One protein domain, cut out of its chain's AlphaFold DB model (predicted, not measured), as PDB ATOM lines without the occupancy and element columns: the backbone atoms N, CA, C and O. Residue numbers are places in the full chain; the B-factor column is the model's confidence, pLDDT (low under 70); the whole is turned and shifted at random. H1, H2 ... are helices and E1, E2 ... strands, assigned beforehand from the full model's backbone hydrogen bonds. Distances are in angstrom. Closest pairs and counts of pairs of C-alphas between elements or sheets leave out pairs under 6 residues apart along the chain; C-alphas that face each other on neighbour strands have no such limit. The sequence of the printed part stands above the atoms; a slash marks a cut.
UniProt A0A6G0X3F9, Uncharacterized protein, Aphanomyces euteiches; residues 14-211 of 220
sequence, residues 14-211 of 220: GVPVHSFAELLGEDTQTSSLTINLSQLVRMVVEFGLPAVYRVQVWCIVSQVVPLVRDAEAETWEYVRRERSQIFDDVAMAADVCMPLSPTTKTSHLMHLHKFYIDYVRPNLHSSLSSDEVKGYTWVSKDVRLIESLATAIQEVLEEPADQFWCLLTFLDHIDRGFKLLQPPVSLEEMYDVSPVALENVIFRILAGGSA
ATOM      1  N   GLY A  14     221.303 259.861 267.550       62.12
ATOM      2  CA  GLY A  14     221.316 259.392 268.937       62.12
ATOM      3  C   GLY A  14     219.937 259.012 269.485       62.12
ATOM      4  O   GLY A  14     219.806 258.797 270.687       62.12
ATOM      5  N   VAL A  15     218.911 258.909 268.631       60.31
ATOM      6  CA  VAL A  15     217.568 258.478 269.033       60.31
ATOM      7  C   VAL A  15     217.523 256.947 269.024       60.31
ATOM      8  O   VAL A  15     217.682 256.345 267.953       60.31
ATOM      9  N   PRO A  16     217.314 256.285 270.177       63.03
ATOM     10  CA  PRO A  16     217.158 254.838 270.210       63.03
ATOM     11  C   PRO A  16     215.856 254.447 269.500       63.03
ATOM     12  O   PRO A  16     214.772 254.891 269.871       63.03
ATOM     13  N   VAL A  17     215.969 253.619 268.457       67.31
ATOM     14  CA  VAL A  17     214.828 253.027 267.747       67.31
ATOM     15  C   VAL A  17     214.838 251.537 268.038       67.31
ATOM     16  O   VAL A  17     215.537 250.788 267.354       67.31
ATOM     17  N   HIS A  18     214.089 251.138 269.060       74.25
ATOM     18  CA  HIS A  18     213.911 249.737 269.419       74.25
ATOM     19  C   HIS A  18     212.744 249.134 268.634       74.25
ATOM     20  O   HIS A  18     211.709 249.776 268.444       74.25
ATOM     21  N   SER A  19     212.919 247.906 268.154       85.38
ATOM     22  CA  SER A  19     211.838 247.071 267.626       85.38
ATOM     23  C   SER A  19     211.538 245.933 268.602       85.38
ATOM     24  O   SER A  19     212.397 245.547 269.395       85.38
ATOM     25  N   PHE A  20     210.341 245.346 268.513       87.19
ATOM     26  CA  PHE A  20     210.012 244.129 269.265       87.19
ATOM     27  C   PHE A  20     211.000 242.995 268.952       87.19
ATOM     28  O   PHE A  20     211.527 242.382 269.873       87.19
ATOM     29  N   ALA A  21     211.339 242.800 267.673       87.62
ATOM     30  CA  ALA A  21     212.357 241.844 267.234       87.62
ATOM     31  C   ALA A  21     213.732 242.083 267.889       87.62
ATOM     32  O   ALA A  21     214.417 241.136 268.262       87.62
ATOM     33  N   GLU A  22     214.147 243.342 268.066       87.12
ATOM     34  CA  GLU A  22     215.404 243.678 268.744       87.12
ATOM     35  C   GLU A  22     215.338 243.360 270.242       87.12
ATOM     36  O   GLU A  22     216.239 242.703 270.758       87.12
ATOM     37  N   LEU A  23     214.260 243.762 270.926       88.25
ATOM     38  CA  LEU A  23     214.088 243.515 272.364       88.25
ATOM     39  C   LEU A  23     213.952 242.028 272.713       88.25
ATOM     40  O   LEU A  23     214.326 241.628 273.814       88.25
ATOM     41  N   LEU A  24     213.420 241.223 271.792       88.44
ATOM     42  CA  LEU A  24     213.246 239.777 271.949       88.44
ATOM     43  C   LEU A  24     214.448 238.966 271.429       88.44
ATOM     44  O   LEU A  24     214.490 237.743 271.598       88.44
ATOM     45  N   GLY A  25     215.446 239.625 270.829       83.44
ATOM     46  CA  GLY A  25     216.653 238.971 270.320       83.44
ATOM     47  C   GLY A  25     216.438 238.160 269.048       83.44
ATOM     48  O   GLY A  25     217.094 237.142 268.860       83.44
ATOM     49  N   GLU A  26     215.499 238.554 268.193       82.56
ATOM     50  CA  GLU A  26     215.312 237.968 266.859       82.56
ATOM     51  C   GLU A  26     216.243 238.607 265.821       82.56
ATOM     52  O   GLU A  26     216.723 237.937 264.911       82.56
ATOM     53  N   ASP A  27     216.547 239.900 265.986       73.56
ATOM     54  CA  ASP A  27     217.420 240.662 265.078       73.56
ATOM     55  C   ASP A  27     218.922 240.378 265.301       73.56
ATOM     56  O   ASP A  27     219.758 240.804 264.498       73.56
ATOM     57  N   THR A  28     219.289 239.691 266.390       66.81
ATOM     58  CA  THR A  28     220.689 239.517 266.810       66.81
ATOM     59  C   THR A  28     220.996 238.045 267.064       66.81
ATOM     60  O   THR A  28     220.318 237.400 267.854       66.81
ATOM     61  N   GLN A  29     222.052 237.515 266.437       64.56
ATOM     62  CA  GLN A  29     222.590 236.172 266.713       64.56
ATOM     63  C   GLN A  29     223.384 236.157 268.029       64.56
ATOM     64  O   GLN A  29     224.564 235.818 268.053       64.56
ATOM     65  N   THR A  30     222.778 236.609 269.124       66.38
ATOM     66  CA  THR A  30     223.400 236.526 270.446       66.38
ATOM     67  C   THR A  30     222.897 235.265 271.127       66.38
ATOM     68  O   THR A  30     221.688 235.057 271.206       66.38
ATOM     69  N   SER A  31     223.811 234.420 271.609       74.69
ATOM     70  CA  SER A  31     223.450 233.191 272.322       74.69
ATOM     71  C   SER A  31     222.760 233.463 273.656       74.69
ATOM     72  O   SER A  31     221.962 232.644 274.088       74.69
ATOM     73  N   SER A  32     222.982 234.631 274.265       86.00
ATOM     74  CA  SER A  32     222.345 235.029 275.521       86.00
ATOM     75  C   SER A  32     221.885 236.492 275.489       86.00
ATOM     76  O   SER A  32     222.611 237.377 275.031       86.00
ATOM     77  N   LEU A  33     220.669 236.755 275.966       89.75
ATOM     78  CA  LEU A  33     220.020 238.067 276.001       89.75
ATOM     79  C   LEU A  33     219.252 238.241 277.314       89.75
ATOM     80  O   LEU A  33     218.542 237.344 277.750       89.75
ATOM     81  N   THR A  34     219.313 239.432 277.908       92.31
ATOM     82  CA  THR A  34     218.374 239.835 278.966       92.31
ATOM     83  C   THR A  34     217.356 240.816 278.397       92.31
ATOM     84  O   THR A  34     217.717 241.899 277.937       92.31
ATOM     85  N   ILE A  35     216.082 240.437 278.430       92.19
ATOM     86  CA  ILE A  35     214.971 241.237 277.916       92.19
ATOM     87  C   ILE A  35     214.714 242.415 278.852       92.19
ATOM     88  O   ILE A  35     214.464 242.252 280.049       92.19
ATOM     89  N   ASN A  36     214.730 243.622 278.290       92.25
ATOM     90  CA  ASN A  36     214.391 244.832 279.024       92.25
ATOM     91  C   ASN A  36     212.865 244.971 279.134       92.25
ATOM     92  O   ASN A  36     212.212 245.529 278.250       92.25
ATOM     93  N   LEU A  37     212.303 244.465 280.236       93.19
ATOM     94  CA  LEU A  37     210.860 244.486 280.481       93.19
ATOM     95  C   LEU A  37     210.285 245.910 280.467       93.19
ATOM     96  O   LEU A  37     209.235 246.130 279.874       93.19
ATOM     97  N   SER A  38     210.976 246.892 281.050       92.38
ATOM     98  CA  SER A  38     210.497 248.280 281.094       92.38
ATOM     99  C   SER A  38     210.380 248.896 279.698       92.38
ATOM    100  O   SER A  38     209.400 249.577 279.395       92.38
ATOM    101  N   GLN A  39     211.355 248.636 278.821       91.75
ATOM    102  CA  GLN A  39     211.295 249.078 277.425       91.75
ATOM    103  C   GLN A  39     210.207 248.343 276.642       91.75
ATOM    104  O   GLN A  39     209.491 248.980 275.871       91.75
ATOM    105  N   LEU A  40     210.044 247.036 276.870       93.81
ATOM    106  CA  LEU A  40     208.985 246.243 276.248       93.81
ATOM    107  C   LEU A  40     207.599 246.770 276.643       93.81
ATOM    108  O   LEU A  40     206.771 247.022 275.773       93.81
ATOM    109  N   VAL A  41     207.374 247.011 277.938       94.75
ATOM    110  CA  VAL A  41     206.123 247.575 278.459       94.75
ATOM    111  C   VAL A  41     205.839 248.935 277.837       94.75
ATOM    112  O   VAL A  41     204.739 249.165 277.337       94.75
ATOM    113  N   ARG A  42     206.843 249.817 277.796       92.88
ATOM    114  CA  ARG A  42     206.716 251.130 277.160       92.88
ATOM    115  C   ARG A  42     206.334 251.014 275.684       92.88
ATOM    116  O   ARG A  42     205.433 251.717 275.242       92.88
ATOM    117  N   MET A  43     206.980 250.119 274.937       92.12
ATOM    118  CA  MET A  43     206.674 249.897 273.525       92.12
ATOM    119  C   MET A  43     205.242 249.408 273.304       92.12
ATOM    120  O   MET A  43     204.579 249.890 272.389       92.12
ATOM    121  N   VAL A  44     204.750 248.484 274.133       94.31
ATOM    122  CA  VAL A  44     203.369 247.993 274.020       94.31
ATOM    123  C   VAL A  44     202.366 249.102 274.331       94.31
ATOM    124  O   VAL A  44     201.399 249.258 273.595       94.31
ATOM    125  N   VAL A  45     202.611 249.918 275.360       93.44
ATOM    126  CA  VAL A  45     201.725 251.044 275.695       93.44
ATOM    127  C   VAL A  45     201.726 252.122 274.603       93.44
ATOM    128  O   VAL A  45     200.674 252.683 274.309       93.44
ATOM    129  N   GLU A  46     202.878 252.420 273.993       92.44
ATOM    130  CA  GLU A  46     202.996 253.469 272.969       92.44
ATOM    131  C   GLU A  46     202.495 253.029 271.582       92.44
ATOM    132  O   GLU A  46     201.911 253.838 270.860       92.44
ATOM    133  N   PHE A  47     202.722 251.770 271.189       91.31
ATOM    134  CA  PHE A  47     202.518 251.311 269.806       91.31
ATOM    135  C   PHE A  47     201.559 250.121 269.660       91.31
ATOM    136  O   PHE A  47     201.216 249.758 268.533       91.31
ATOM    137  N   GLY A  48     201.118 249.520 270.768       92.62
ATOM    138  CA  GLY A  48     200.391 248.251 270.780       92.62
ATOM    139  C   GLY A  48     201.302 247.048 270.523       92.62
ATOM    140  O   GLY A  48     202.405 247.176 269.986       92.62
ATOM    141  N   LEU A  49     200.843 245.852 270.902       94.88
ATOM    142  CA  LEU A  49     201.585 244.614 270.668       94.88
ATOM    143  C   LEU A  49     201.190 243.970 269.327       94.88
ATOM    144  O   LEU A  49     200.024 243.604 269.125       94.88
ATOM    145  N   PRO A  50     202.144 243.755 268.404       94.31
ATOM    146  CA  PRO A  50     201.882 242.991 267.193       94.31
ATOM    147  C   PRO A  50     201.496 241.545 267.517       94.31
ATOM    148  O   PRO A  50     202.122 240.898 268.355       94.31
ATOM    149  N   ALA A  51     200.510 241.005 266.794       93.50
ATOM    150  CA  ALA A  51     199.965 239.670 267.062       93.50
ATOM    151  C   ALA A  51     201.022 238.552 267.062       93.50
ATOM    152  O   ALA A  51     200.937 237.639 267.875       93.50
ATOM    153  N   VAL A  52     202.043 238.661 266.203       94.88
ATOM    154  CA  VAL A  52     203.143 237.685 266.097       94.88
ATOM    155  C   VAL A  52     203.969 237.551 267.380       94.88
ATOM    156  O   VAL A  52     204.533 236.493 267.623       94.88
ATOM    157  N   TYR A  53     204.003 238.588 268.221       95.50
ATOM    158  CA  TYR A  53     204.767 238.603 269.471       95.50
ATOM    159  C   TYR A  53     203.912 238.317 270.701       95.50
ATOM    160  O   TYR A  53     204.448 238.225 271.805       95.50
ATOM    161  N   ARG A  54     202.591 238.176 270.536       95.94
ATOM    162  CA  ARG A  54     201.650 238.154 271.659       95.94
ATOM    163  C   ARG A  54     201.932 237.033 272.643       95.94
ATOM    164  O   ARG A  54     202.128 237.306 273.820       95.94
ATOM    165  N   VAL A  55     202.026 235.802 272.146       96.50
ATOM    166  CA  VAL A  55     202.296 234.611 272.965       96.50
ATOM    167  C   VAL A  55     203.576 234.793 273.776       96.50
ATOM    168  O   VAL A  55     203.567 234.700 275.000       96.50
ATOM    169  N   GLN A  56     204.676 235.132 273.102       95.25
ATOM    170  CA  GLN A  56     205.983 235.270 273.735       95.25
ATOM    171  C   GLN A  56     205.992 236.369 274.800       95.25
ATOM    172  O   GLN A  56     206.481 236.162 275.907       95.25
ATOM    173  N   VAL A  57     205.425 237.530 274.483       96.44
ATOM    174  CA  VAL A  57     205.380 238.673 275.393       96.44
ATOM    175  C   VAL A  57     204.457 238.412 276.582       96.44
ATOM    176  O   VAL A  57     204.813 238.778 277.701       96.44
ATOM    177  N   TRP A  58     203.330 237.723 276.389       97.75
ATOM    178  CA  TRP A  58     202.478 237.292 277.497       97.75
ATOM    179  C   TRP A  58     203.214 236.316 278.407       97.75
ATOM    180  O   TRP A  58     203.166 236.490 279.622       97.75
ATOM    181  N   CYS A  59     203.967 235.356 277.861       97.06
ATOM    182  CA  CYS A  59     204.795 234.456 278.666       97.06
ATOM    183  C   CYS A  59     205.893 235.198 279.448       97.06
ATOM    184  O   CYS A  59     206.175 234.845 280.589       97.06
ATOM    185  N   ILE A  60     206.508 236.233 278.865       95.75
ATOM    186  CA  ILE A  60     207.516 237.063 279.547       95.75
ATOM    187  C   ILE A  60     206.877 237.847 280.698       95.75
ATOM    188  O   ILE A  60     207.366 237.820 281.825       95.75
ATOM    189  N   VAL A  61     205.774 238.545 280.422       95.50
ATOM    190  CA  VAL A  61     205.104 239.416 281.397       95.50
ATOM    191  C   VAL A  61     204.471 238.618 282.532       95.50
ATOM    192  O   VAL A  61     204.554 239.023 283.688       95.50
ATOM    193  N   SER A  62     203.900 237.455 282.224       94.62
ATOM    194  CA  SER A  62     203.386 236.521 283.232       94.62
ATOM    195  C   SER A  62     204.478 235.734 283.963       94.62
ATOM    196  O   SER A  62     204.174 234.921 284.839       94.62
ATOM    197  N   GLN A  63     205.746 235.960 283.607       92.62
ATOM    198  CA  GLN A  63     206.919 235.260 284.121       92.62
ATOM    199  C   GLN A  63     206.932 233.752 283.836       92.62
ATOM    200  O   GLN A  63     207.768 233.055 284.398       92.62
ATOM    201  N   VAL A  64     206.059 233.233 282.962       93.31
ATOM    202  CA  VAL A  64     206.115 231.849 282.439       93.31
ATOM    203  C   VAL A  64     207.510 231.500 281.944       93.31
ATOM    204  O   VAL A  64     207.997 230.400 282.191       93.31
ATOM    205  N   VAL A  65     208.174 232.462 281.312       94.12
ATOM    206  CA  VAL A  65     209.598 232.386 280.996       94.12
ATOM    207  C   VAL A  65     210.356 233.521 281.689       94.12
ATOM    208  O   VAL A  65     209.799 234.605 281.883       94.12
ATOM    209  N   PRO A  66     211.629 233.308 282.063       93.75
ATOM    210  CA  PRO A  66     212.446 234.360 282.652       93.75
ATOM    211  C   PRO A  66     212.813 235.438 281.622       93.75
ATOM    212  O   PRO A  66     212.844 235.195 280.414       93.75
ATOM    213  N   LEU A  67     213.181 236.626 282.114       93.81
ATOM    214  CA  LEU A  67     213.687 237.723 281.271       93.81
ATOM    215  C   LEU A  67     215.022 237.383 280.598       93.81
ATOM    216  O   LEU A  67     215.365 237.973 279.576       93.81
ATOM    217  N   VAL A  68     215.782 236.449 281.171       92.00
ATOM    218  CA  VAL A  68     217.015 235.936 280.572       92.00
ATOM    219  C   VAL A  68     216.654 234.852 279.563       92.00
ATOM    220  O   VAL A  68     216.023 233.852 279.904       92.00
ATOM    221  N   ARG A  69     217.068 235.055 278.317       87.62
ATOM    222  CA  ARG A  69     216.980 234.093 277.228       87.62
ATOM    223  C   ARG A  69     218.392 233.661 276.868       87.62
ATOM    224  O   ARG A  69     219.123 234.430 276.253       87.62
ATOM    225  N   ASP A  70     218.740 232.434 277.220       87.56
ATOM    226  CA  ASP A  70     219.966 231.783 276.770       87.56
ATOM    227  C   ASP A  70     219.596 230.624 275.840       87.56
ATOM    228  O   ASP A  70     218.865 229.710 276.232       87.56
ATOM    229  N   ALA A  71     220.022 230.726 274.584       81.69
ATOM    230  CA  ALA A  71     219.753 229.757 273.534       81.69
ATOM    231  C   ALA A  71     220.674 228.534 273.622       81.69
ATOM    232  O   ALA A  71     220.264 227.463 273.195       81.69
ATOM    233  N   GLU A  72     221.883 228.670 274.176       84.25
ATOM    234  CA  GLU A  72     222.792 227.535 274.375       84.25
ATOM    235  C   GLU A  72     222.357 226.697 275.578       84.25
ATOM    236  O   GLU A  72     222.407 225.471 275.534       84.25
ATOM    237  N   ALA A  73     221.893 227.359 276.640       83.56
ATOM    238  CA  ALA A  73     221.391 226.700 277.843       83.56
ATOM    239  C   ALA A  73     219.880 226.397 277.803       83.56
ATOM    240  O   ALA A  73     219.326 225.976 278.819       83.56
ATOM    241  N   GLU A  74     219.202 226.667 276.679       87.94
ATOM    242  CA  GLU A  74     217.759 226.442 276.468       87.94
ATOM    243  C   GLU A  74     216.887 226.914 277.651       87.94
ATOM    244  O   GLU A  74     215.908 226.272 278.039       87.94
ATOM    245  N   THR A  75     217.238 228.055 278.260       90.50
ATOM    246  CA  THR A  75     216.717 228.446 279.588       90.50
ATOM    247  C   THR A  75     215.192 228.507 279.632       90.50
ATOM    248  O   THR A  75     214.572 228.140 280.628       90.50
ATOM    249  N   TRP A  76     214.566 228.963 278.550       93.19
ATOM    250  CA  TRP A  76     213.111 229.047 278.459       93.19
ATOM    251  C   TRP A  76     212.435 227.683 278.402       93.19
ATOM    252  O   TRP A  76     211.391 227.507 279.027       93.19
ATOM    253  N   GLU A  77     213.015 226.728 277.679       92.88
ATOM    254  CA  GLU A  77     212.473 225.375 277.612       92.88
ATOM    255  C   GLU A  77     212.638 224.670 278.956       92.88
ATOM    256  O   GLU A  77     211.689 224.067 279.455       92.88
ATOM    257  N   TYR A  78     213.805 224.825 279.585       93.94
ATOM    258  CA  TYR A  78     214.055 224.305 280.924       93.94
ATOM    259  C   TYR A  78     213.010 224.810 281.933       93.94
ATOM    260  O   TYR A  78     212.351 224.005 282.589       93.94
ATOM    261  N   VAL A  79     212.779 226.127 282.007       94.62
ATOM    262  CA  VAL A  79     211.794 226.698 282.945       94.62
ATOM    263  C   VAL A  79     210.366 226.257 282.622       94.62
ATOM    264  O   VAL A  79     209.604 225.965 283.543       94.62
ATOM    265  N   ARG A  80     209.989 226.169 281.339       95.06
ATOM    266  CA  ARG A  80     208.672 225.643 280.943       95.06
ATOM    267  C   ARG A  80     208.487 224.199 281.391       95.06
ATOM    268  O   ARG A  80     207.422 223.862 281.894       95.06
ATOM    269  N   ARG A  81     209.520 223.365 281.259       95.94
ATOM    270  CA  ARG A  81     209.490 221.960 281.681       95.94
ATOM    271  C   ARG A  81     209.262 221.829 283.185       95.94
ATOM    272  O   ARG A  81     208.362 221.104 283.590       95.94
ATOM    273  N   GLU A  82     210.007 222.580 283.992       95.44
ATOM    274  CA  GLU A  82     209.820 222.624 285.452       95.44
ATOM    275  C   GLU A  82     208.407 223.110 285.819       95.44
ATOM    276  O   GLU A  82     207.712 222.506 286.633       95.44
ATOM    277  N   ARG A  83     207.930 224.176 285.166       94.56
ATOM    278  CA  ARG A  83     206.576 224.709 285.380       94.56
ATOM    279  C   ARG A  83     205.476 223.741 284.972       94.56
ATOM    280  O   ARG A  83     204.425 223.748 285.610       94.56
ATOM    281  N   SER A  84     205.703 222.947 283.930       96.50
ATOM    282  CA  SER A  84     204.784 221.898 283.496       96.50
ATOM    283  C   SER A  84     204.694 220.792 284.539       96.50
ATOM    284  O   SER A  84     203.594 220.404 284.896       96.50
ATOM    285  N   GLN A  85     205.825 220.357 285.100       97.12
ATOM    286  CA  GLN A  85     205.835 219.343 286.160       97.12
ATOM    287  C   GLN A  85     205.088 219.822 287.410       97.12
ATOM    288  O   GLN A  85     204.227 219.117 287.923       97.12
ATOM    289  N   ILE A  86     205.344 221.059 287.853       95.12
ATOM    290  CA  ILE A  86     204.623 221.642 288.995       95.12
ATOM    291  C   ILE A  86     203.124 221.759 288.688       95.12
ATOM    292  O   ILE A  86     202.290 221.521 289.560       95.12
ATOM    293  N   PHE A  87     202.768 222.145 287.462       96.88
ATOM    294  CA  PHE A  87     201.374 222.200 287.030       96.88
ATOM    295  C   PHE A  87     200.710 220.819 287.095       96.88
ATOM    296  O   PHE A  87     199.623 220.714 287.659       96.88
ATOM    297  N   ASP A  88     201.368 219.777 286.586       97.50
ATOM    298  CA  ASP A  88     200.853 218.407 286.605       97.50
ATOM    299  C   ASP A  88     200.638 217.921 288.046       97.50
ATOM    300  O   ASP A  88     199.586 217.363 288.361       97.50
ATOM    301  N   ASP A  89     201.576 218.211 288.952       96.12
ATOM    302  CA  ASP A  89     201.450 217.884 290.376       96.12
ATOM    303  C   ASP A  89     200.249 218.586 291.027       96.12
ATOM    304  O   ASP A  89     199.475 217.964 291.763       96.12
ATOM    305  N   VAL A  90     200.057 219.878 290.741       95.31
ATOM    306  CA  VAL A  90     198.910 220.654 291.238       95.31
ATOM    307  C   VAL A  90     197.601 220.123 290.658       95.31
ATOM    308  O   VAL A  90     196.623 220.016 291.397       95.31
ATOM    309  N   ALA A  91     197.569 219.781 289.370       95.12
ATOM    310  CA  ALA A  91     196.383 219.258 288.706       95.12
ATOM    311  C   ALA A  91     195.980 217.888 289.260       95.12
ATOM    312  O   ALA A  91     194.831 217.703 289.659       95.12
ATOM    313  N   MET A  92     196.940 216.973 289.406       94.31
ATOM    314  CA  MET A  92     196.706 215.673 290.036       94.31
ATOM    315  C   MET A  92     196.215 215.820 291.480       94.31
ATOM    316  O   MET A  92     195.286 215.127 291.898       94.31
ATOM    317  N   ALA A  93     196.808 216.733 292.257       94.69
ATOM    318  CA  ALA A  93     196.369 216.993 293.622       94.69
ATOM    319  C   ALA A  93     194.949 217.584 293.667       94.69
ATOM    320  O   ALA A  93     194.150 217.177 294.512       94.69
ATOM    321  N   ALA A  94     194.611 218.497 292.753       94.50
ATOM    322  CA  ALA A  94     193.273 219.072 292.647       94.50
ATOM    323  C   ALA A  94     192.223 217.994 292.345       94.50
ATOM    324  O   ALA A  94     191.216 217.920 293.049       94.50
ATOM    325  N   ASP A  95     192.498 217.107 291.385       90.94
ATOM    326  CA  ASP A  95     191.586 216.029 290.990       90.94
ATOM    327  C   ASP A  95     191.296 215.053 292.144       90.94
ATOM    328  O   ASP A  95     190.175 214.555 292.284       90.94
ATOM    329  N   VAL A  96     192.286 214.799 293.006       92.31
ATOM    330  CA  VAL A  96     192.139 213.922 294.179       92.31
ATOM    331  C   VAL A  96     191.457 214.639 295.348       92.31
ATOM    332  O   VAL A  96     190.578 214.070 295.998       92.31
ATOM    333  N   CYS A  97     191.870 215.869 295.658       90.81
ATOM    334  CA  CYS A  97     191.426 216.588 296.854       90.81
ATOM    335  C   CYS A  97     190.097 217.325 296.666       90.81
ATOM    336  O   CYS A  97     189.365 217.528 297.636       90.81
ATOM    337  N   MET A  98     189.780 217.738 295.442       88.62
ATOM    338  CA  MET A  98     188.567 218.469 295.096       88.62
ATOM    339  C   MET A  98     187.947 217.865 293.830       88.62
ATOM    340  O   MET A  98     187.881 218.533 292.803       88.62
ATOM    341  N   PRO A  99     187.465 216.609 293.881       80.56
ATOM    342  CA  PRO A  99     186.969 215.928 292.698       80.56
ATOM    343  C   PRO A  99     185.817 216.718 292.076       80.56
ATOM    344  O   PRO A  99     184.734 216.861 292.651       80.56
ATOM    345  N   LEU A 100     186.070 217.236 290.881       80.12
ATOM    346  CA  LEU A 100     185.107 217.942 290.059       80.12
ATOM    347  C   LEU A 100     185.231 217.403 288.637       80.12
ATOM    348  O   LEU A 100     186.324 217.090 288.178       80.12
ATOM    349  N   SER A 101     184.112 217.290 287.926       77.31
ATOM    350  CA  SER A 101     184.116 216.977 286.495       77.31
ATOM    351  C   SER A 101     183.941 218.280 285.713       77.31
ATOM    352  O   SER A 101     182.801 218.662 285.437       77.31
ATOM    353  N   PRO A 102     185.029 219.014 285.410       78.25
ATOM    354  CA  PRO A 102     184.935 220.229 284.619       78.25
ATOM    355  C   PRO A 102     184.368 219.899 283.239       78.25
ATOM    356  O   PRO A 102     184.776 218.941 282.585       78.25
ATOM    357  N   THR A 103     183.403 220.696 282.795       84.38
ATOM    358  CA  THR A 103     182.711 220.494 281.514       84.38
ATOM    359  C   THR A 103     183.415 221.206 280.362       84.38
ATOM    360  O   THR A 103     183.236 220.837 279.204       84.38
ATOM    361  N   THR A 104     184.233 222.216 280.669       92.38
ATOM    362  CA  THR A 104     184.987 223.025 279.701       92.38
ATOM    363  C   THR A 104     186.436 223.229 280.146       92.38
ATOM    364  O   THR A 104     186.739 223.191 281.341       92.38
ATOM    365  N   LYS A 105     187.338 223.520 279.194       92.94
ATOM    366  CA  LYS A 105     188.737 223.883 279.494       92.94
ATOM    367  C   LYS A 105     188.827 225.075 280.452       92.94
ATOM    368  O   LYS A 105     189.648 225.072 281.363       92.94
ATOM    369  N   THR A 106     187.968 226.077 280.279       95.69
ATOM    370  CA  THR A 106     187.885 227.256 281.153       95.69
ATOM    371  C   THR A 106     187.491 226.858 282.572       95.69
ATOM    372  O   THR A 106     188.169 227.237 283.522       95.69
ATOM    373  N   SER A 107     186.470 226.006 282.728       94.12
ATOM    374  CA  SER A 107     186.045 225.526 284.049       94.12
ATOM    375  C   SER A 107     187.128 224.708 284.759       94.12
ATOM    376  O   SER A 107     187.287 224.841 285.971       94.12
ATOM    377  N   HIS A 108     187.919 223.917 284.019       94.12
ATOM    378  CA  HIS A 108     189.060 223.191 284.581       94.12
ATOM    379  C   HIS A 108     190.154 224.157 285.048       94.12
ATOM    380  O   HIS A 108     190.606 224.074 286.184       94.12
ATOM    381  N   LEU A 109     190.513 225.144 284.223       96.06
ATOM    382  CA  LEU A 109     191.493 226.167 284.587       96.06
ATOM    383  C   LEU A 109     191.062 226.968 285.832       96.06
ATOM    384  O   LEU A 109     191.864 227.192 286.739       96.06
ATOM    385  N   MET A 110     189.785 227.344 285.928       95.19
ATOM    386  CA  MET A 110     189.227 228.012 287.111       95.19
ATOM    387  C   MET A 110     189.241 227.117 288.354       95.19
ATOM    388  O   MET A 110     189.505 227.595 289.459       95.19
ATOM    389  N   HIS A 111     188.963 225.825 288.179       94.44
ATOM    390  CA  HIS A 111     189.030 224.835 289.245       94.44
ATOM    391  C   HIS A 111     190.456 224.709 289.802       94.44
ATOM    392  O   HIS A 111     190.650 224.824 291.013       94.44
ATOM    393  N   LEU A 112     191.453 224.586 288.921       95.81
ATOM    394  CA  LEU A 112     192.866 224.554 289.300       95.81
ATOM    395  C   LEU A 112     193.304 225.848 289.985       95.81
ATOM    396  O   LEU A 112     193.956 225.804 291.026       95.81
ATOM    397  N   HIS A 113     192.906 227.004 289.447       94.94
ATOM    398  CA  HIS A 113     193.146 228.299 290.079       94.94
ATOM    399  C   HIS A 113     192.594 228.325 291.511       94.94
ATOM    400  O   HIS A 113     193.310 228.682 292.445       94.94
ATOM    401  N   LYS A 114     191.335 227.910 291.700       93.38
ATOM    402  CA  LYS A 114     190.703 227.871 293.022       93.38
ATOM    403  C   LYS A 114     191.456 226.944 293.974       93.38
ATOM    404  O   LYS A 114     191.757 227.350 295.091       93.38
ATOM    405  N   PHE A 115     191.790 225.732 293.527       94.56
ATOM    406  CA  PHE A 115     192.569 224.788 294.322       94.56
ATOM    407  C   PHE A 115     193.919 225.381 294.742       94.56
ATOM    408  O   PHE A 115     194.275 225.357 295.920       94.56
ATOM    409  N   TYR A 116     194.644 225.976 293.796       93.75
ATOM    410  CA  TYR A 116     195.945 226.568 294.063       93.75
ATOM    411  C   TYR A 116     195.863 227.704 295.085       93.75
ATOM    412  O   TYR A 116     196.645 227.735 296.034       93.75
ATOM    413  N   ILE A 117     194.906 228.622 294.930       91.06
ATOM    414  CA  ILE A 117     194.746 229.766 295.835       91.06
ATOM    415  C   ILE A 117     194.289 229.340 297.231       91.06
ATOM    416  O   ILE A 117     194.802 229.877 298.212       91.06
ATOM    417  N   ASP A 118     193.376 228.374 297.333       89.56
ATOM    418  CA  ASP A 118     192.799 227.966 298.617       89.56
ATOM    419  C   ASP A 118     193.713 226.999 299.396       89.56
ATOM    420  O   ASP A 118     193.755 227.057 300.626       89.56
ATOM    421  N   TYR A 119     194.455 226.123 298.705       90.00
ATOM    422  CA  TYR A 119     195.170 225.002 299.337       90.00
ATOM    423  C   TYR A 119     196.687 225.021 299.140       90.00
ATOM    424  O   TYR A 119     197.414 224.609 300.042       90.00
ATOM    425  N   VAL A 120     197.200 225.494 298.002       90.19
ATOM    426  CA  VAL A 120     198.648 225.450 297.720       90.19
ATOM    427  C   VAL A 120     199.330 226.720 298.220       90.19
ATOM    428  O   VAL A 120     200.211 226.672 299.078       90.19
ATOM    429  N   ARG A 121     198.884 227.878 297.730       86.25
ATOM    430  CA  ARG A 121     199.497 229.181 297.989       86.25
ATOM    431  C   ARG A 121     199.654 229.516 299.478       86.25
ATOM    432  O   ARG A 121     200.750 229.944 299.841       86.25
ATOM    433  N   PRO A 122     198.663 229.305 300.370       84.75
ATOM    434  CA  PRO A 122     198.815 229.648 301.786       84.75
ATOM    435  C   PRO A 122     199.988 228.923 302.460       84.75
ATOM    436  O   PRO A 122     200.600 229.458 303.381       84.75
ATOM    437  N   ASN A 123     200.342 227.735 301.964       82.19
ATOM    438  CA  ASN A 123     201.411 226.908 302.514       82.19
ATOM    439  C   ASN A 123     202.799 227.245 301.941       82.19
ATOM    440  O   ASN A 123     203.807 226.941 302.575       82.19
ATOM    441  N   LEU A 124     202.873 227.930 300.795       76.12
ATOM    442  CA  LEU A 124     204.138 228.403 300.214       76.12
ATOM    443  C   LEU A 124     204.718 229.620 300.959       76.12
ATOM    444  O   LEU A 124     205.901 229.924 300.824       76.12
ATOM    445  N   HIS A 125     203.904 230.315 301.760       60.72
ATOM    446  CA  HIS A 125     204.239 231.622 302.341       60.72
ATOM    447  C   HIS A 125     204.464 231.614 303.863       60.72
ATOM    448  O   HIS A 125     204.551 232.677 304.471       60.72
ATOM    449  N   SER A 126     204.642 230.437 304.475       49.88
ATOM    450  CA  SER A 126     204.914 230.257 305.918       49.88
ATOM    451  C   SER A 126     206.142 231.043 306.446       49.88
ATOM    452  O   SER A 126     206.285 231.235 307.651       49.88
ATOM    453  N   SER A 127     207.012 231.558 305.563       48.66
ATOM    454  CA  SER A 127     208.267 232.243 305.923       48.66
ATOM    455  C   SER A 127     208.415 233.698 305.427       48.66
ATOM    456  O   SER A 127     209.485 234.276 305.626       48.66
ATOM    457  N   LEU A 128     207.412 234.313 304.782       48.25
ATOM    458  CA  LEU A 128     207.546 235.657 304.181       48.25
ATOM    459  C   LEU A 128     206.645 236.708 304.851       48.25
ATOM    460  O   LEU A 128     205.553 236.413 305.329       48.25
ATOM    461  N   SER A 129     207.144 237.948 304.917       47.41
ATOM    462  CA  SER A 129     206.500 239.082 305.600       47.41
ATOM    463  C   SER A 129     205.119 239.430 305.021       47.41
ATOM    464  O   SER A 129     204.878 239.279 303.824       47.41
ATOM    465  N   SER A 130     204.206 239.938 305.859       52.44
ATOM    466  CA  SER A 130     202.776 240.098 305.532       52.44
ATOM    467  C   SER A 130     202.441 241.063 304.382       52.44
ATOM    468  O   SER A 130     201.278 241.141 303.991       52.44
ATOM    469  N   ASP A 131     203.406 241.821 303.855       46.75
ATOM    470  CA  ASP A 131     203.176 242.799 302.780       46.75
ATOM    471  C   ASP A 131     203.260 242.196 301.367       46.75
ATOM    472  O   ASP A 131     202.553 242.659 300.471       46.75
ATOM    473  N   GLU A 132     204.007 241.105 301.162       49.28
ATOM    474  CA  GLU A 132     204.006 240.358 299.887       49.28
ATOM    475  C   GLU A 132     202.740 239.497 299.711       49.28
ATOM    476  O   GLU A 132     202.363 239.142 298.590       49.28
ATOM    477  N   VAL A 133     202.042 239.241 300.823       52.75
ATOM    478  CA  VAL A 133     200.826 238.417 300.956       52.75
ATOM    479  C   VAL A 133     199.553 239.160 300.502       52.75
ATOM    480  O   VAL A 133     198.476 238.579 300.442       52.75
ATOM    481  N   LYS A 134     199.650 240.445 300.134       56.09
ATOM    482  CA  LYS A 134     198.505 241.316 299.790       56.09
ATOM    483  C   LYS A 134     197.958 241.170 298.360       56.09
ATOM    484  O   LYS A 134     197.169 242.012 297.944       56.09
ATOM    485  N   GLY A 135     198.381 240.166 297.596       61.09
ATOM    486  CA  GLY A 135     197.773 239.856 296.297       61.09
ATOM    487  C   GLY A 135     196.538 238.964 296.455       61.09
ATOM    488  O   GLY A 135     196.476 238.154 297.374       61.09
ATOM    489  N   TYR A 136     195.592 239.057 295.523       74.88
ATOM    490  CA  TYR A 136     194.355 238.260 295.459       74.88
ATOM    491  C   TYR A 136     193.324 238.556 296.554       74.88
ATOM    492  O   TYR A 136     192.619 237.670 297.049       74.88
ATOM    493  N   THR A 137     193.193 239.827 296.910       81.06
ATOM    494  CA  THR A 137     192.244 240.295 297.923       81.06
ATOM    495  C   THR A 137     190.802 240.321 297.421       81.06
ATOM    496  O   THR A 137     189.900 239.802 298.089       81.06
ATOM    497  N   TRP A 138     190.569 240.934 296.260       89.44
ATOM    498  CA  TRP A 138     189.228 241.125 295.705       89.44
ATOM    499  C   TRP A 138     189.007 240.284 294.452       89.44
ATOM    500  O   TRP A 138     187.913 239.748 294.289       89.44
ATOM    501  N   VAL A 139     190.044 240.088 293.628       91.38
ATOM    502  CA  VAL A 139     189.930 239.305 292.385       91.38
ATOM    503  C   VAL A 139     189.555 237.846 292.646       91.38
ATOM    504  O   VAL A 139     188.804 237.268 291.874       91.38
ATOM    505  N   SER A 140     189.989 237.262 293.771       86.88
ATOM    506  CA  SER A 140     189.683 235.869 294.140       86.88
ATOM    507  C   SER A 140     188.195 235.618 294.407       86.88
ATOM    508  O   SER A 140     187.740 234.476 294.354       86.88
ATOM    509  N   LYS A 141     187.429 236.680 294.691       89.94
ATOM    510  CA  LYS A 141     185.990 236.619 294.981       89.94
ATOM    511  C   LYS A 141     185.131 236.873 293.743       89.94
ATOM    512  O   LYS A 141     183.944 236.554 293.767       89.94
ATOM    513  N   ASP A 142     185.707 237.441 292.684       94.75
ATOM    514  CA  ASP A 142     184.997 237.761 291.448       94.75
ATOM    515  C   ASP A 142     185.179 236.646 290.412       94.75
ATOM    516  O   ASP A 142     186.108 236.632 289.606       94.75
ATOM    517  N   VAL A 143     184.253 235.687 290.439       94.69
ATOM    518  CA  VAL A 143     184.256 234.529 289.534       94.69
ATOM    519  C   VAL A 143     184.140 234.950 288.065       94.69
ATOM    520  O   VAL A 143     184.763 234.321 287.214       94.69
ATOM    521  N   ARG A 144     183.392 236.023 287.765       96.25
ATOM    522  CA  ARG A 144     183.165 236.485 286.385       96.25
ATOM    523  C   ARG A 144     184.427 237.090 285.793       96.25
ATOM    524  O   ARG A 144     184.741 236.837 284.633       96.25
ATOM    525  N   LEU A 145     185.170 237.850 286.596       96.75
ATOM    526  CA  LEU A 145     186.475 238.363 286.196       96.75
ATOM    527  C   LEU A 145     187.450 237.216 285.903       96.75
ATOM    528  O   LEU A 145     188.099 237.220 284.860       96.75
ATOM    529  N   ILE A 146     187.535 236.229 286.801       97.06
ATOM    530  CA  ILE A 146     188.431 235.073 286.631       97.06
ATOM    531  C   ILE A 146     188.083 234.308 285.347       97.06
ATOM    532  O   ILE A 146     188.982 233.980 284.577       97.06
ATOM    533  N   GLU A 147     186.798 234.049 285.100       97.62
ATOM    534  CA  GLU A 147     186.319 233.373 283.887       97.62
ATOM    535  C   GLU A 147     186.653 234.162 282.614       97.62
ATOM    536  O   GLU A 147     187.139 233.591 281.633       97.62
ATOM    537  N   SER A 148     186.464 235.484 282.648       97.88
ATOM    538  CA  SER A 148     186.756 236.380 281.522       97.88
ATOM    539  C   SER A 148     188.247 236.367 281.172       97.88
ATOM    540  O   SER A 148     188.621 236.198 280.013       97.88
ATOM    541  N   LEU A 149     189.115 236.461 282.183       97.94
ATOM    542  CA  LEU A 149     190.563 236.357 282.002       97.94
ATOM    543  C   LEU A 149     190.984 234.977 281.500       97.94
ATOM    544  O   LEU A 149     191.796 234.886 280.582       97.94
ATOM    545  N   ALA A 150     190.445 233.910 282.090       98.06
ATOM    546  CA  ALA A 150     190.743 232.541 281.687       98.06
ATOM    547  C   ALA A 150     190.410 232.315 280.204       98.06
ATOM    548  O   ALA A 150     191.212 231.731 279.480       98.06
ATOM    549  N   THR A 151     189.273 232.844 279.747       98.12
ATOM    550  CA  THR A 151     188.842 232.775 278.346       98.12
ATOM    551  C   THR A 151     189.802 233.540 277.435       98.12
ATOM    552  O   THR A 151     190.350 232.959 276.501       98.12
ATOM    553  N   ALA A 152     190.107 234.802 277.756       98.19
ATOM    554  CA  ALA A 152     191.041 235.619 276.978       98.19
ATOM    555  C   ALA A 152     192.457 235.014 276.907       98.19
ATOM    556  O   ALA A 152     193.136 235.112 275.888       98.19
ATOM    557  N   ILE A 153     192.910 234.365 277.982       98.31
ATOM    558  CA  ILE A 153     194.202 233.671 278.024       98.31
ATOM    559  C   ILE A 153     194.190 232.422 277.147       98.31
ATOM    560  O   ILE A 153     195.153 232.193 276.418       98.31
ATOM    561  N   GLN A 154     193.108 231.646 277.168       98.06
ATOM    562  CA  GLN A 154     192.949 230.450 276.334       98.06
ATOM    563  C   GLN A 154     192.855 230.761 274.834       98.06
ATOM    564  O   GLN A 154     193.160 229.895 274.018       98.06
ATOM    565  N   GLU A 155     192.473 231.984 274.459       97.56
ATOM    566  CA  GLU A 155     192.519 232.452 273.068       97.56
ATOM    567  C   GLU A 155     193.942 232.767 272.576       97.56
ATOM    568  O   GLU A 155     194.177 232.818 271.367       97.56
ATOM    569  N   VAL A 156     194.889 233.008 273.489       97.88
ATOM    570  CA  VAL A 156     196.267 233.407 273.158       97.88
ATOM    571  C   VAL A 156     197.263 232.280 273.388       97.88
ATOM    572  O   VAL A 156     198.145 232.073 272.559       97.88
ATOM    573  N   LEU A 157     197.174 231.593 274.524       97.81
ATOM    574  CA  LEU A 157     198.124 230.568 274.944       97.81
ATOM    575  C   LEU A 157     197.529 229.182 274.714       97.81
ATOM    576  O   LEU A 157     196.398 228.919 275.111       97.81
ATOM    577  N   GLU A 158     198.306 228.279 274.122       95.50
ATOM    578  CA  GLU A 158     197.859 226.914 273.818       95.50
ATOM    579  C   GLU A 158     198.126 225.942 274.976       95.50
ATOM    580  O   GLU A 158     197.267 225.121 275.307       95.50
ATOM    581  N   GLU A 159     199.289 226.072 275.620       96.38
ATOM    582  CA  GLU A 159     199.754 225.155 276.663       96.38
ATOM    583  C   GLU A 159     198.997 225.355 277.991       96.38
ATOM    584  O   GLU A 159     199.002 226.467 278.532       96.38
ATOM    585  N   PRO A 160     198.381 224.306 278.577       96.94
ATOM    586  CA  PRO A 160     197.616 224.419 279.824       96.94
ATOM    587  C   PRO A 160     198.427 224.959 281.006       96.94
ATOM    588  O   PRO A 160     197.926 225.788 281.769       96.94
ATOM    589  N   ALA A 161     199.688 224.538 281.134       97.31
ATOM    590  CA  ALA A 161     200.581 225.035 282.174       97.31
ATOM    591  C   ALA A 161     200.822 226.545 282.017       97.31
ATOM    592  O   ALA A 161     200.691 227.300 282.983       97.31
ATOM    593  N   ASP A 162     201.097 227.013 280.797       97.94
ATOM    594  CA  ASP A 162     201.281 228.439 280.513       97.94
ATOM    595  C   ASP A 162     200.006 229.235 280.810       97.94
ATOM    596  O   ASP A 162     200.086 230.294 281.432       97.94
ATOM    597  N   GLN A 163     198.833 228.724 280.417       98.31
ATOM    598  CA  GLN A 163     197.539 229.345 280.721       98.31
ATOM    599  C   GLN A 163     197.332 229.498 282.233       98.31
ATOM    600  O   GLN A 163     196.924 230.564 282.693       98.31
ATOM    601  N   PHE A 164     197.642 228.454 283.007       98.31
ATOM    602  CA  PHE A 164     197.523 228.445 284.463       98.31
ATOM    603  C   PHE A 164     198.425 229.479 285.131       98.31
ATOM    604  O   PHE A 164     197.945 230.334 285.880       98.31
ATOM    605  N   TRP A 165     199.718 229.456 284.819       97.62
ATOM    606  CA  TRP A 165     200.667 230.412 285.381       97.62
ATOM    607  C   TRP A 165     200.375 231.848 284.926       97.62
ATOM    608  O   TRP A 165     200.497 232.778 285.721       97.62
ATOM    609  N   CYS A 166     199.935 232.034 283.679       98.25
ATOM    610  CA  CYS A 166     199.525 233.334 283.157       98.25
ATOM    611  C   CYS A 166     198.307 233.892 283.892       98.25
ATOM    612  O   CYS A 166     198.339 235.042 284.332       98.25
ATOM    613  N   LEU A 167     197.276 233.068 284.100       98.00
ATOM    614  CA  LEU A 167     196.076 233.460 284.836       98.00
ATOM    615  C   LEU A 167     196.428 233.918 286.247       98.00
ATOM    616  O   LEU A 167     195.945 234.962 286.686       98.00
ATOM    617  N   LEU A 168     197.297 233.174 286.937       96.06
ATOM    618  CA  LEU A 168     197.739 233.555 288.270       96.06
ATOM    619  C   LEU A 168     198.422 234.934 288.261       96.06
ATOM    620  O   LEU A 168     197.999 235.860 288.958       96.06
ATOM    621  N   THR A 169     199.436 235.113 287.420       95.69
ATOM    622  CA  THR A 169     200.192 236.368 287.383       95.69
ATOM    623  C   THR A 169     199.328 237.562 286.956       95.69
ATOM    624  O   THR A 169     199.434 238.644 287.533       95.69
ATOM    625  N   PHE A 170     198.427 237.389 285.984       97.19
ATOM    626  CA  PHE A 170     197.552 238.470 285.521       97.19
ATOM    627  C   PHE A 170     196.528 238.880 286.580       97.19
ATOM    628  O   PHE A 170     196.298 240.076 286.769       97.19
ATOM    629  N   LEU A 171     195.960 237.921 287.319       96.00
ATOM    630  CA  LEU A 171     195.090 238.227 288.455       96.00
ATOM    631  C   LEU A 171     195.847 238.973 289.559       96.00
ATOM    632  O   LEU A 171     195.300 239.923 290.114       96.00
ATOM    633  N   ASP A 172     197.106 238.617 289.837       93.38
ATOM    634  CA  ASP A 172     197.940 239.352 290.801       93.38
ATOM    635  C   ASP A 172     198.182 240.805 290.359       93.38
ATOM    636  O   ASP A 172     198.035 241.737 291.154       93.38
ATOM    637  N   HIS A 173     198.496 241.017 289.077       93.94
ATOM    638  CA  HIS A 173     198.661 242.356 288.513       93.94
ATOM    639  C   HIS A 173     197.384 243.188 288.634       93.94
ATOM    640  O   HIS A 173     197.439 244.332 289.091       93.94
ATOM    641  N   ILE A 174     196.233 242.620 288.269       95.44
ATOM    642  CA  ILE A 174     194.936 243.294 288.383       95.44
ATOM    643  C   ILE A 174     194.618 243.612 289.844       95.44
ATOM    644  O   ILE A 174     194.251 244.748 290.145       95.44
ATOM    645  N   ASP A 175     194.810 242.669 290.766       92.94
ATOM    646  CA  ASP A 175     194.484 242.880 292.177       92.94
ATOM    647  C   ASP A 175     195.221 244.094 292.758       92.94
ATOM    648  O   ASP A 175     194.605 244.925 293.434       92.94
ATOM    649  N   ARG A 176     196.510 244.233 292.417       90.62
ATOM    650  CA  ARG A 176     197.398 245.297 292.910       90.62
ATOM    651  C   ARG A 176     197.254 246.619 292.157       90.62
ATOM    652  O   ARG A 176     197.359 247.683 292.763       90.62
ATOM    653  N   GLY A 177     197.069 246.567 290.839       91.25
ATOM    654  CA  GLY A 177     197.250 247.724 289.961       91.25
ATOM    655  C   GLY A 177     195.980 248.298 289.343       91.25
ATOM    656  O   GLY A 177     195.986 249.456 288.934       91.25
ATOM    657  N   PHE A 178     194.881 247.539 289.287       93.62
ATOM    658  CA  PHE A 178     193.683 247.937 288.535       93.62
ATOM    659  C   PHE A 178     193.102 249.280 288.996       93.62
ATOM    660  O   PHE A 178     192.777 250.142 288.182       93.62
ATOM    661  N   LYS A 179     193.061 249.517 290.313       90.81
ATOM    662  CA  LYS A 179     192.538 250.767 290.900       90.81
ATOM    663  C   LYS A 179     193.423 251.993 290.641       90.81
ATOM    664  O   LYS A 179     192.986 253.112 290.892       90.81
ATOM    665  N   LEU A 180     194.657 251.790 290.177       91.38
ATOM    666  CA  LEU A 180     195.634 252.847 289.902       91.38
ATOM    667  C   LEU A 180     195.666 253.244 288.417       91.38
ATOM    668  O   LEU A 180     196.408 254.151 288.040       91.38
ATOM    669  N   LEU A 181     194.876 252.578 287.568       92.06
ATOM    670  CA  LEU A 181     194.837 252.833 286.133       92.06
ATOM    671  C   LEU A 181     194.415 254.271 285.810       92.06
ATOM    672  O   LEU A 181     193.427 254.787 286.328       92.06
ATOM    673  N   GLN A 182     195.147 254.889 284.883       89.38
ATOM    674  CA  GLN A 182     194.830 256.198 284.310       89.38
ATOM    675  C   GLN A 182     194.830 256.098 282.778       89.38
ATOM    676  O   GLN A 182     195.849 255.676 282.218       89.38
ATOM    677  N   PRO A 183     193.701 256.359 282.083       90.81
ATOM    678  CA  PRO A 183     192.356 256.607 282.632       90.81
ATOM    679  C   PRO A 183     191.756 255.390 283.379       90.81
ATOM    680  O   PRO A 183     192.134 254.255 283.084       90.81
ATOM    681  N   PRO A 184     190.829 255.582 284.331       92.19
ATOM    682  CA  PRO A 184     190.189 254.460 285.018       92.19
ATOM    683  C   PRO A 184     189.416 253.570 284.032       92.19
ATOM    684  O   PRO A 184     188.856 254.064 283.057       92.19
ATOM    685  N   VAL A 185     189.408 252.265 284.304       93.38
ATOM    686  CA  VAL A 185     188.653 251.225 283.580       93.38
ATOM    687  C   VAL A 185     187.616 250.688 284.557       93.38
ATOM    688  O   VAL A 185     187.945 250.473 285.728       93.38
ATOM    689  N   SER A 186     186.365 250.528 284.125       93.62
ATOM    690  CA  SER A 186     185.336 249.984 285.016       93.62
ATOM    691  C   SER A 186     185.497 248.469 285.160       93.62
ATOM    692  O   SER A 186     186.069 247.803 284.300       93.62
ATOM    693  N   LEU A 187     185.020 247.897 286.267       93.19
ATOM    694  CA  LEU A 187     185.089 246.445 286.440       93.19
ATOM    695  C   LEU A 187     184.175 245.724 285.440       93.19
ATOM    696  O   LEU A 187     184.514 244.636 284.988       93.19
ATOM    697  N   GLU A 188     183.058 246.342 285.042       94.12
ATOM    698  CA  GLU A 188     182.172 245.772 284.025       94.12
ATOM    699  C   GLU A 188     182.849 245.655 282.656       94.12
ATOM    700  O   GLU A 188     182.583 244.698 281.940       94.12
ATOM    701  N   GLU A 189     183.761 246.571 282.311       93.25
ATOM    702  CA  GLU A 189     184.562 246.498 281.078       93.25
ATOM    703  C   GLU A 189     185.553 245.321 281.073       93.25
ATOM    704  O   GLU A 189     186.060 244.941 280.017       93.25
ATOM    705  N   MET A 190     185.835 244.738 282.242       96.12
ATOM    706  CA  MET A 190     186.679 243.550 282.376       96.12
ATOM    707  C   MET A 190     185.892 242.240 282.266       96.12
ATOM    708  O   MET A 190     186.504 241.179 282.116       96.12
ATOM    709  N   TYR A 191     184.561 242.293 282.344       95.38
ATOM    710  CA  TYR A 191     183.714 241.138 282.070       95.38
ATOM    711  C   TYR A 191     183.641 240.945 280.551       95.38
ATOM    712  O   TYR A 191     183.378 241.893 279.819       95.38
ATOM    713  N   ASP A 192     183.937 239.735 280.074       93.06
ATOM    714  CA  ASP A 192     184.056 239.402 278.644       93.06
ATOM    715  C   ASP A 192     185.184 240.163 277.911       93.06
ATOM    716  O   ASP A 192     185.095 240.499 276.725       93.06
ATOM    717  N   VAL A 193     186.276 240.447 278.626       96.25
ATOM    718  CA  VAL A 193     187.434 241.163 278.083       96.25
ATOM    719  C   VAL A 193     188.085 240.400 276.919       96.25
ATOM    720  O   VAL A 193     188.443 239.232 277.035       96.25
ATOM    721  N   SER A 194     188.297 241.077 275.787       97.19
ATOM    722  CA  SER A 194     189.081 240.505 274.679       97.19
ATOM    723  C   SER A 194     190.572 240.401 275.036       97.19
ATOM    724  O   SER A 194     191.058 241.214 275.832       97.19
ATOM    725  N   PRO A 195     191.358 239.522 274.388       97.12
ATOM    726  CA  PRO A 195     192.798 239.441 274.631       97.12
ATOM    727  C   PRO A 195     193.524 240.781 274.480       97.12
ATOM    728  O   PRO A 195     194.366 241.134 275.298       97.12
ATOM    729  N   VAL A 196     193.161 241.571 273.466       96.44
ATOM    730  CA  VAL A 196     193.775 242.886 273.216       96.44
ATOM    731  C   VAL A 196     193.425 243.884 274.323       96.44
ATOM    732  O   VAL A 196     194.275 244.660 274.754       96.44
ATOM    733  N   ALA A 197     192.183 243.875 274.809       96.31
ATOM    734  CA  ALA A 197     191.779 244.743 275.912       96.31
ATOM    735  C   ALA A 197     192.470 244.341 277.227       96.31
ATOM    736  O   ALA A 197     192.988 245.212 277.929       96.31
ATOM    737  N   LEU A 198     192.556 243.037 277.514       97.38
ATOM    738  CA  LEU A 198     193.242 242.502 278.690       97.38
ATOM    739  C   LEU A 198     194.727 242.875 278.679       97.38
ATOM    740  O   LEU A 198     195.245 243.397 279.662       97.38
ATOM    741  N   GLU A 199     195.391 242.672 277.545       96.19
ATOM    742  CA  GLU A 199     196.774 243.082 277.322       96.19
ATOM    743  C   GLU A 199     196.974 244.568 277.631       96.19
ATOM    744  O   GLU A 199     197.803 244.916 278.468       96.19
ATOM    745  N   ASN A 200     196.168 245.447 277.031       95.44
ATOM    746  CA  ASN A 200     196.262 246.887 277.276       95.44
ATOM    747  C   ASN A 200     196.141 247.230 278.768       95.44
ATOM    748  O   ASN A 200     196.880 248.079 279.268       95.44
ATOM    749  N   VAL A 201     195.237 246.572 279.494       96.88
ATOM    750  CA  VAL A 201     195.070 246.764 280.940       96.88
ATOM    751  C   VAL A 201     196.315 246.315 281.706       96.88
ATOM    752  O   VAL A 201     196.859 247.098 282.488       96.88
ATOM    753  N   ILE A 202     196.813 245.102 281.449       97.19
ATOM    754  CA  ILE A 202     198.009 244.554 282.106       97.19
ATOM    755  C   ILE A 202     199.229 245.448 281.856       97.19
ATOM    756  O   ILE A 202     199.937 245.820 282.792       97.19
ATOM    757  N   PHE A 203     199.453 245.875 280.616       96.62
ATOM    758  CA  PHE A 203     200.596 246.719 280.274       96.62
ATOM    759  C   PHE A 203     200.526 248.113 280.898       96.62
ATOM    760  O   PHE A 203     201.552 248.653 281.315       96.62
ATOM    761  N   ARG A 204     199.326 248.682 281.044       95.75
ATOM    762  CA  ARG A 204     199.136 249.954 281.752       95.75
ATOM    763  C   ARG A 204     199.387 249.821 283.254       95.75
ATOM    764  O   ARG A 204     199.989 250.722 283.837       95.75
ATOM    765  N   ILE A 205     198.995 248.699 283.861       95.56
ATOM    766  CA  ILE A 205     199.327 248.383 285.260       95.56
ATOM    767  C   ILE A 205     200.849 248.335 285.448       95.56
ATOM    768  O   ILE A 205     201.387 248.987 286.343       95.56
ATOM    769  N   LEU A 206     201.552 247.608 284.580       94.31
ATOM    770  CA  LEU A 206     203.006 247.444 284.669       94.31
ATOM    771  C   LEU A 206     203.756 248.760 284.447       94.31
ATOM    772  O   LEU A 206     204.717 249.055 285.161       94.31
ATOM    773  N   ALA A 207     203.288 249.583 283.505       92.88
ATOM    774  CA  ALA A 207     203.834 250.915 283.279       92.88
ATOM    775  C   ALA A 207     203.700 251.795 284.534       92.88
ATOM    776  O   ALA A 207     204.678 252.424 284.944       92.88
ATOM    777  N   GLY A 208     202.527 251.783 285.180       85.81
ATOM    778  CA  GLY A 208     202.277 252.512 286.426       85.81
ATOM    779  C   GLY A 208     203.144 252.043 287.601       85.81
ATOM    780  O   GLY A 208     203.629 252.871 288.368       85.81
ATOM    781  N   GLY A 209     203.406 250.735 287.709       71.00
ATOM    782  CA  GLY A 209     204.274 250.168 288.749       71.00
ATOM    783  C   GLY A 209     205.750 250.563 288.612       71.00
ATOM    784  O   GLY A 209     206.435 250.746 289.613       71.00
ATOM    785  N   SER A 210     206.237 250.763 287.382       56.09
ATOM    786  CA  SER A 210     207.627 251.174 287.120       56.09
ATOM    787  C   SER A 210     207.942 252.641 287.461       56.09
ATOM    788  O   SER A 210     209.110 253.027 287.485       56.09
ATOM    789  N   ALA A 211     206.921 253.465 287.731       41.28
ATOM    790  CA  ALA A 211     207.074 254.900 287.979       41.28
ATOM    791  C   ALA A 211     207.390 255.260 289.447       41.28
ATOM    792  O   ALA A 211     207.662 256.425 289.740       41.28
TER     793      ALA A 211
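Overview. This is residues 14 to 211 of the 220 residues of an uncharacterized protein of Aphanomyces euteiches (UniProt A0A6G0X3F9). A cluster of crossed helices is built round H7, which runs through the middle: H4, the longest helix, crosses its first end, H8 crosses it toward its last end, and H5 and H6 pack on one side of it. A tiny ribbon of two antiparallel strands, E1 and E2, lies with H1 and H2 toward one end of the longest axis, and the loop of residues 126 to 132 sticks out. The printed part has 198 residues, mostly helix, in the order H1, E1, H2, H3, E2, H4, H5, H6, H7, H8. It is compact, with a radius of gyration of the C-alphas of 17.4 A and spans of 58 by 42 by 37 A.

Along the chain. E1 is residues 32 to 34 and E2 residues 68 to 70; C-alpha 32 is at (222.345, 235.029, 275.521). H4, residues 75 to 97, is 32.8 A long and begins at C-alpha 75, (216.717, 228.446, 279.588). H7, residues 160 to 180, is 30.2 A long with a kink of 39 degrees near residue 174; H5, residues 105 to 124, is 26.2 A long with a kink of 38 degrees near residue 117. H8, residues 195 to 209, is 21.1 A long and ends at C-alpha 209, (204.274, 250.168, 288.749). H6 is residues 143 to 154, H2 37 to 47, H3 51 to 61 and H1 20 to 23.

Arrangement. E1 and E2 are antiparallel neighbours, with N 33 and O 69 within hydrogen-bond range at 2.8 A. The closest C-alphas of E2 and H4 are those of Arg 69 and Thr 75, 6.1 A apart. H4 touches H7, about perpendicular at 88 degrees, closest at Ser 84 and Ala 161, C-alphas 5.4 A apart. H7 is the hub, touching five helices. H8 touches it at a steep tilt of 55 degrees, the same way, closest at Gly 177 and Ile 205, C-alphas 5.2 A apart. H6 touches H7 at a steep tilt of 52 degrees, opposite ways, closest at Ile 153 and Gln 163, C-alphas 6.1 A apart. H5 touches H7 with residues 109 to 113 alone, closest at Leu 109 and Phe 164, C-alphas 6.4 A apart. H3 only just touches H7, with 3 pairs of C-alphas within 8 A, closest at Cys 59 and Cys 166, 7.0 A apart. H2 touches H8, closest at Val 41 and Phe 203, C-alphas 5.9 A apart; H1 only just touches H2, with 3 pairs of C-alphas within 8 A, closest at Leu 23 and Leu 40, 7.0 A apart. H2, H4, H6 and H8 have every O i to N i+4 pair within hydrogen-bond range, H3 has 5 of 7, H5 13 of 16 and H7 15 of 17; H1 is too short for such a pair.

Size, cuts and confidence. The C-alphas farthest apart are those of Gly 14 and Pro 99, at 60.3 A. The printed part has no cut. The links from H5 to H6 and from H7 to H8 are long. The pLDDT is under 70 at residues 14 to 17, 28 to 30, 125 to 135 and 210 to 211.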